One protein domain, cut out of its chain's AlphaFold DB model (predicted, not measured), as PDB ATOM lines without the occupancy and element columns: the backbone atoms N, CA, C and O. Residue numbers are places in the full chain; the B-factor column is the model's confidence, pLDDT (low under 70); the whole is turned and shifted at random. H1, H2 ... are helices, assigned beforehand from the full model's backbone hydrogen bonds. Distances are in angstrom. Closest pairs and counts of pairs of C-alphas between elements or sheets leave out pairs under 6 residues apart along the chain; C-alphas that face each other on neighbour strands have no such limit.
ATOM      1  N   MET A   1      23.667  67.272   2.983       71.88
ATOM      2  CA  MET A   1      24.549  67.345   1.792       71.88
ATOM      3  C   MET A   1      25.979  67.004   2.188       71.88
ATOM      4  O   MET A   1      26.384  67.366   3.285       71.88
ATOM      5  N   ASN A   2      26.727  66.320   1.319       89.31
ATOM      6  CA  ASN A   2      28.163  66.069   1.510       89.31
ATOM      7  C   ASN A   2      28.979  67.292   1.038       89.31
ATOM      8  O   ASN A   2      28.612  67.917   0.041       89.31
ATOM      9  N   CYS A   3      30.090  67.610   1.708       90.19
ATOM     10  CA  CYS A   3      31.021  68.683   1.343       90.19
ATOM     11  C   CYS A   3      31.439  68.647  -0.138       90.19
ATOM     12  O   CYS A   3      31.514  69.694  -0.772       90.19
ATOM     13  N   GLN A   4      31.633  67.463  -0.732       88.62
ATOM     14  CA  GLN A   4      31.977  67.350  -2.159       88.62
ATOM     15  C   GLN A   4      30.863  67.860  -3.089       88.62
ATOM     16  O   GLN A   4      31.129  68.511  -4.098       88.62
ATOM     17  N   GLN A   5      29.599  67.593  -2.749       88.56
ATOM     18  CA  GLN A   5      28.454  68.065  -3.534       88.56
ATOM     19  C   GLN A   5      28.280  69.581  -3.399       88.56
ATOM     20  O   GLN A   5      27.947  70.250  -4.372       88.56
ATOM     21  N   ILE A   6      28.530  70.113  -2.198       89.06
ATOM     22  CA  ILE A   6      28.536  71.554  -1.921       89.06
ATOM     23  C   ILE A   6      29.609  72.233  -2.780       89.06
ATOM     24  O   ILE A   6      29.300  73.177  -3.495       89.06
ATOM     25  N   GLN A   7      30.844  71.721  -2.767       87.06
ATOM     26  CA  GLN A   7      31.960  72.281  -3.537       87.06
ATOM     27  C   GLN A   7      31.679  72.327  -5.039       87.06
ATOM     28  O   GLN A   7      31.950  73.343  -5.675       87.06
ATOM     29  N   ARG A   8      31.081  71.269  -5.600       87.38
ATOM     30  CA  ARG A   8      30.677  71.260  -7.011       87.38
ATOM     31  C   ARG A   8      29.635  72.345  -7.307       87.38
ATOM     32  O   ARG A   8      29.810  73.127  -8.234       87.38
ATOM     33  N   ARG A   9      28.605  72.465  -6.461       86.62
ATOM     34  CA  ARG A   9      27.554  73.484  -6.630       86.62
ATOM     35  C   ARG A   9      28.068  74.918  -6.478       86.62
ATOM     36  O   ARG A   9      27.597  75.793  -7.198       86.62
ATOM     37  N   LEU A  10      29.041  75.163  -5.596       86.25
ATOM     38  CA  LEU A  10      29.659  76.487  -5.415       86.25
ATOM     39  C   LEU A  10      30.357  76.996  -6.689       86.25
ATOM     40  O   LEU A  10      30.403  78.203  -6.934       86.25
ATOM     41  N   LEU A  11      30.903  76.087  -7.502       82.81
ATOM     42  CA  LEU A  11      31.571  76.431  -8.760       82.81
ATOM     43  C   LEU A  11      30.573  76.737  -9.882       82.81
ATOM     44  O   LEU A  11      30.830  77.637 -10.678       82.81
ATOM     45  N   GLU A  12      29.455  76.014  -9.921       83.62
ATOM     46  CA  GLU A  12      28.487  76.031 -11.026       83.62
ATOM     47  C   GLU A  12      27.414  77.125 -10.913       83.62
ATOM     48  O   GLU A  12      26.807  77.476 -11.921       83.62
ATOM     49  N   SER A  13      27.148  77.648  -9.710       76.75
ATOM     50  CA  SER A  13      25.999  78.529  -9.463       76.75
ATOM     51  C   SER A  13      26.370  79.880  -8.851       76.75
ATOM     52  O   SER A  13      27.204  79.968  -7.945       76.75
ATOM     53  N   ASP A  14      25.706  80.931  -9.338       80.00
ATOM     54  CA  ASP A  14      25.769  82.273  -8.761       80.00
ATOM     55  C   ASP A  14      25.033  82.332  -7.420       80.00
ATOM     56  O   ASP A  14      24.038  81.639  -7.198       80.00
ATOM     57  N   GLU A  15      25.521  83.196  -6.527       79.25
ATOM     58  CA  GLU A  15      25.071  83.308  -5.132       79.25
ATOM     59  C   GLU A  15      23.567  83.614  -5.010       79.25
ATOM     60  O   GLU A  15      22.903  83.160  -4.077       79.25
ATOM     61  N   SER A  16      22.991  84.296  -6.006       80.75
ATOM     62  CA  SER A  16      21.561  84.613  -6.082       80.75
ATOM     63  C   SER A  16      20.656  83.398  -6.315       80.75
ATOM     64  O   SER A  16      19.450  83.494  -6.099       80.75
ATOM     65  N   ALA A  17      21.205  82.271  -6.774       86.75
ATOM     66  CA  ALA A  17      20.455  81.062  -7.120       86.75
ATOM     67  C   ALA A  17      20.666  79.915  -6.115       86.75
ATOM     68  O   ALA A  17      20.341  78.758  -6.396       86.75
ATOM     69  N   TRP A  18      21.245  80.202  -4.950       88.94
ATOM     70  CA  TRP A  18      21.607  79.161  -4.003       88.94
ATOM     71  C   TRP A  18      20.406  78.612  -3.229       88.94
ATOM     72  O   TRP A  18      19.627  79.379  -2.662       88.94
ATOM     73  N   PRO A  19      20.269  77.277  -3.131       90.88
ATOM     74  CA  PRO A  19      19.246  76.683  -2.290       90.88
ATOM     75  C   PRO A  19      19.552  76.957  -0.812       90.88
ATOM     76  O   PRO A  19      20.714  76.961  -0.396       90.88
ATOM     77  N   VAL A  20      18.503  77.109  -0.001       91.12
ATOM     78  CA  VAL A  20      18.594  77.374   1.451       91.12
ATOM     79  C   VAL A  20      19.497  76.356   2.166       91.12
ATOM     80  O   VAL A  20      20.272  76.704   3.053       91.12
ATOM     81  N   GLU A  21      19.468  75.100   1.721       91.12
ATOM     82  CA  GLU A  21      20.297  74.000   2.233       91.12
ATOM     83  C   GLU A  21      21.808  74.263   2.093       91.12
ATOM     84  O   GLU A  21      22.595  73.899   2.970       91.12
ATOM     85  N   LEU A  22      22.225  74.911   0.999       91.19
ATOM     86  CA  LEU A  22      23.620  75.273   0.749       91.19
ATOM     87  C   LEU A  22      24.056  76.381   1.715       91.19
ATOM     88  O   LEU A  22      25.113  76.271   2.337       91.19
ATOM     89  N   GLN A  23      23.218  77.406   1.889       91.31
ATOM     90  CA  GLN A  23      23.477  78.516   2.811       91.31
ATOM     91  C   GLN A  23      23.591  78.021   4.257       91.31
ATOM     92  O   GLN A  23      24.540  78.361   4.966       91.31
ATOM     93  N   GLN A  24      22.681  77.136   4.671       93.69
ATOM     94  CA  GLN A  24      22.723  76.522   5.994       93.69
ATOM     95  C   GLN A  24      24.010  75.708   6.198       93.69
ATOM     96  O   GLN A  24      24.646  75.804   7.250       93.69
ATOM     97  N   HIS A  25      24.446  74.952   5.184       94.19
ATOM     98  CA  HIS A  25      25.686  74.186   5.262       94.19
ATOM     99  C   HIS A  25      26.931  75.079   5.360       94.19
ATOM    100  O   HIS A  25      27.825  74.774   6.145       94.19
ATOM    101  N   LEU A  26      27.005  76.189   4.618       92.62
ATOM    102  CA  LEU A  26      28.119  77.142   4.731       92.62
ATOM    103  C   LEU A  26      28.190  77.780   6.131       92.62
ATOM    104  O   LEU A  26      29.285  78.005   6.662       92.62
ATOM    105  N   GLY A  27      27.035  77.987   6.771       93.38
ATOM    106  CA  GLY A  27      26.944  78.419   8.167       93.38
ATOM    107  C   GLY A  27      27.517  77.405   9.165       93.38
ATOM    108  O   GLY A  27      28.095  77.798  10.178       93.38
ATOM    109  N   GLN A  28      27.440  76.107   8.863       95.50
ATOM    110  CA  GLN A  28      27.867  75.028   9.765       95.50
ATOM    111  C   GLN A  28      29.280  74.501   9.472       95.50
ATOM    112  O   GLN A  28      30.013  74.145  10.392       95.50
ATOM    113  N   CYS A  29      29.697  74.458   8.204       96.00
ATOM    114  CA  CYS A  29      30.973  73.882   7.790       96.00
ATOM    115  C   CYS A  29      32.019  74.967   7.506       96.00
ATOM    116  O   CYS A  29      32.006  75.614   6.456       96.00
ATOM    117  N   ALA A  30      32.983  75.120   8.418       94.56
ATOM    118  CA  ALA A  30      34.067  76.093   8.278       94.56
ATOM    119  C   ALA A  30      34.951  75.846   7.041       94.56
ATOM    120  O   ALA A  30      35.396  76.795   6.401       94.56
ATOM    121  N   ASN A  31      35.180  74.580   6.670       93.69
ATOM    122  CA  ASN A  31      36.030  74.252   5.524       93.69
ATOM    123  C   ASN A  31      35.382  74.687   4.199       93.69
ATOM    124  O   ASN A  31      35.997  75.407   3.417       93.69
ATOM    125  N   CYS A  32      34.109  74.333   3.989       92.88
ATOM    126  CA  CYS A  32      33.350  74.744   2.804       92.88
ATOM    127  C   CYS A  32      33.227  76.272   2.706       92.88
ATOM    128  O   CYS A  32      33.329  76.824   1.613       92.88
ATOM    129  N   ARG A  33      33.074  76.960   3.844       94.06
ATOM    130  CA  ARG A  33      33.056  78.427   3.906       94.06
ATOM    131  C   ARG A  33      34.380  79.044   3.462       94.06
ATOM    132  O   ARG A  33      34.383  79.922   2.610       94.06
ATOM    133  N   LYS A  34      35.506  78.533   3.965       93.56
ATOM    134  CA  LYS A  34      36.839  78.996   3.560       93.56
ATOM    135  C   LYS A  34      37.079  78.789   2.063       93.56
ATOM    136  O   LYS A  34      37.601  79.680   1.399       93.56
ATOM    137  N   THR A  35      36.682  77.635   1.519       91.12
ATOM    138  CA  THR A  35      36.770  77.378   0.073       91.12
ATOM    139  C   THR A  35      35.922  78.372  -0.722       91.12
ATOM    140  O   THR A  35      36.381  78.897  -1.737       91.12
ATOM    141  N   TRP A  36      34.705  78.669  -0.259       91.19
ATOM    142  CA  TRP A  36      33.845  79.667  -0.889       91.19
ATOM    143  C   TRP A  36      34.491  81.057  -0.904       91.19
ATOM    144  O   TRP A  36      34.627  81.650  -1.969       91.19
ATOM    145  N   GLU A  37      34.970  81.541   0.242       91.75
ATOM    146  CA  GLU A  37      35.622  82.852   0.357       91.75
ATOM    147  C   GLU A  37      36.840  82.974  -0.573       91.75
ATOM    148  O   GLU A  37      37.028  83.997  -1.231       91.75
ATOM    149  N   GLN A  38      37.653  81.919  -0.680       91.06
ATOM    150  CA  GLN A  38      38.780  81.879  -1.617       91.06
ATOM    151  C   GLN A  38      38.315  81.967  -3.075       91.06
ATOM    152  O   GLN A  38      38.893  82.710  -3.869       91.06
ATOM    153  N   THR A  39      37.253  81.241  -3.419       88.56
ATOM    154  CA  THR A  39      36.674  81.254  -4.769       88.56
ATOM    155  C   THR A  39      36.106  82.634  -5.107       88.56
ATOM    156  O   THR A  39      36.319  83.133  -6.212       88.56
ATOM    157  N   LEU A  40      35.450  83.293  -4.147       88.44
ATOM    158  CA  LEU A  40      34.926  84.647  -4.303       88.44
ATOM    159  C   LEU A  40      36.053  85.661  -4.550       88.44
ATOM    160  O   LEU A  40      35.967  86.446  -5.493       88.44
ATOM    161  N   ARG A  41      37.147  85.593  -3.777       87.75
ATOM    162  CA  ARG A  41      38.340  86.435  -3.992       87.75
ATOM    163  C   ARG A  41      38.941  86.232  -5.380       87.75
ATOM    164  O   ARG A  41      39.262  87.203  -6.056       87.75
ATOM    165  N   LEU A  42      39.056  84.985  -5.839       87.25
ATOM    166  CA  LEU A  42      39.539  84.693  -7.192       87.25
ATOM    167  C   LEU A  42      38.612  85.267  -8.268       87.25
ATOM    168  O   LEU A  42      39.098  85.874  -9.219       87.25
ATOM    169  N   ARG A  43      37.288  85.135  -8.117       84.44
ATOM    170  CA  ARG A  43      36.321  85.739  -9.049       84.44
ATOM    171  C   ARG A  43      36.443  87.261  -9.085       84.44
ATOM    172  O   ARG A  43      36.396  87.831 -10.170       84.44
ATOM    173  N   GLN A  44      36.647  87.907  -7.938       83.56
ATOM    174  CA  GLN A  44      36.889  89.350  -7.866       83.56
ATOM    175  C   GLN A  44      38.177  89.739  -8.600       83.56
ATOM    176  O   GLN A  44      38.139  90.630  -9.443       83.56
ATOM    177  N   LEU A  45      39.285  89.025  -8.372       83.31
ATOM    178  CA  LEU A  45      40.555  89.256  -9.075       83.31
ATOM    179  C   LEU A  45      40.425  89.062 -10.595       83.31
ATOM    180  O   LEU A  45      40.921  89.872 -11.373       83.31
ATOM    181  N   ILE A  46      39.708  88.028 -11.039       83.94
ATOM    182  CA  ILE A  46      39.412  87.814 -12.464       83.94
ATOM    183  C   ILE A  46      38.512  88.932 -13.007       83.94
ATOM    184  O   ILE A  46      38.680  89.368 -14.145       83.94
ATOM    185  N   GLY A  47      37.569  89.419 -12.200       78.62
ATOM    186  CA  GLY A  47      36.745  90.579 -12.523       78.62
ATOM    187  C   GLY A  47      37.582  91.837 -12.748       78.62
ATOM    188  O   GLY A  47      37.319  92.563 -13.702       78.62
ATOM    189  N   LEU A  48      38.632  92.052 -11.946       75.75
ATOM    190  CA  LEU A  48      39.569  93.168 -12.116       75.75
ATOM    191  C   LEU A  48      40.332  93.093 -13.440       75.75
ATOM    192  O   LEU A  48      40.515  94.119 -14.089       75.75
ATOM    193  N   LYS A  49      40.663  91.885 -13.910       76.56
ATOM    194  CA  LYS A  49      41.284  91.683 -15.227       76.56
ATOM    195  C   LYS A  49      40.444  92.244 -16.382       76.56
ATOM    196  O   LYS A  49      40.993  92.612 -17.411       76.56
ATOM    197  N   ARG A  50      39.115  92.352 -16.236       72.06
ATOM    198  CA  ARG A  50      38.256  92.978 -17.265       72.06
ATOM    199  C   ARG A  50      38.487  94.482 -17.411       72.06
ATOM    200  O   ARG A  50      38.121  95.040 -18.438       72.06
ATOM    201  N   TYR A  51      39.049  95.122 -16.390       70.56
ATOM    202  CA  TYR A  51      39.341  96.552 -16.374       70.56
ATOM    203  C   TYR A  51      40.806  96.858 -16.703       70.56
ATOM    204  O   TYR A  51      41.160  98.025 -16.861       70.56
ATOM    205  N   GLU A  52      41.653  95.833 -16.839       76.12
ATOM    206  CA  GLU A  52      42.990  96.007 -17.391       76.12
ATOM    207  C   GLU A  52      42.861  96.342 -18.879       76.12
ATOM    208  O   GLU A  52      42.487  95.508 -19.705       76.12
TER     209      GLU A  52
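Overview. This is residues 1 to 52 of the 175 residues of an uncharacterized protein of Verrucomicrobia bacterium (UniProt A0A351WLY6). One long helix, H3, makes most of the length of the model; two short helices, H1 and H2, gather round its first part, and residues 41 to 52, of which 41 to 49 belong to H3, stick out as a free arm. H1 runs beside the first part of H3 in the same direction, and H2 makes a corner with the beginning of H3. The printed part has 52 residues with three named helices, in the order H1, H2, H3, and no named strand; the class is all helix. The whole is only just loose, close to compact, with a radius of gyration of the C-alphas of 12.0 A, and it is elongated, spanning 39 by 21 by 16 A.

Along the chain. H1 takes residues 3 to 12, beginning at C-alpha 3 (31.021, 68.683, 1.343), and is 14.6 A from first to last C-alpha. H2, residues 20 to 28, is 12.7 A long in the same measure. H3, residues 30 to 49, is 29.1 A long and ends at C-alpha 49 (41.284, 91.683, -15.227).

Arrangement. H1 and H3 touch, through residues 32 to 36 of H3 alone; the closest C-alphas, those of Cys 3 and Cys 32, are 6.7 A apart. They run the same way at a shallow tilt of 18 degrees. H1 and H2 are close but not clearly touching, with the closest C-alphas, those of Ile 6 and Leu 22, 6.7 A apart. They run opposite ways at a steep tilt of 57 degrees. H2 and H3 only just touch, and only at the corner by their link, with 3 pairs of C-alphas within 8 A, through residues 32 to 33 of H3 alone. Their closest C-alphas, those of Leu 26 and Arg 33, are 5.2 A apart, and their lines are only just about perpendicular, at 71 degrees. In H1, H2 and H3 every O i to N i+4 pair is within hydrogen-bond range.

Size, cuts and confidence. The two C-alphas farthest apart, those of Met 1 and Glu 52, are 39.1 A apart. Without residues 41 to 52, which stand free, the body of 40 residues spans 21 by 20 by 16 A. The printed part has no cut. The link from H1 to H2 is short, with 7 residues, and that from H2 to H3 is tight, with 1 residue. The mean pLDDT of the printed part is 86.8, and no printed residue is under 70.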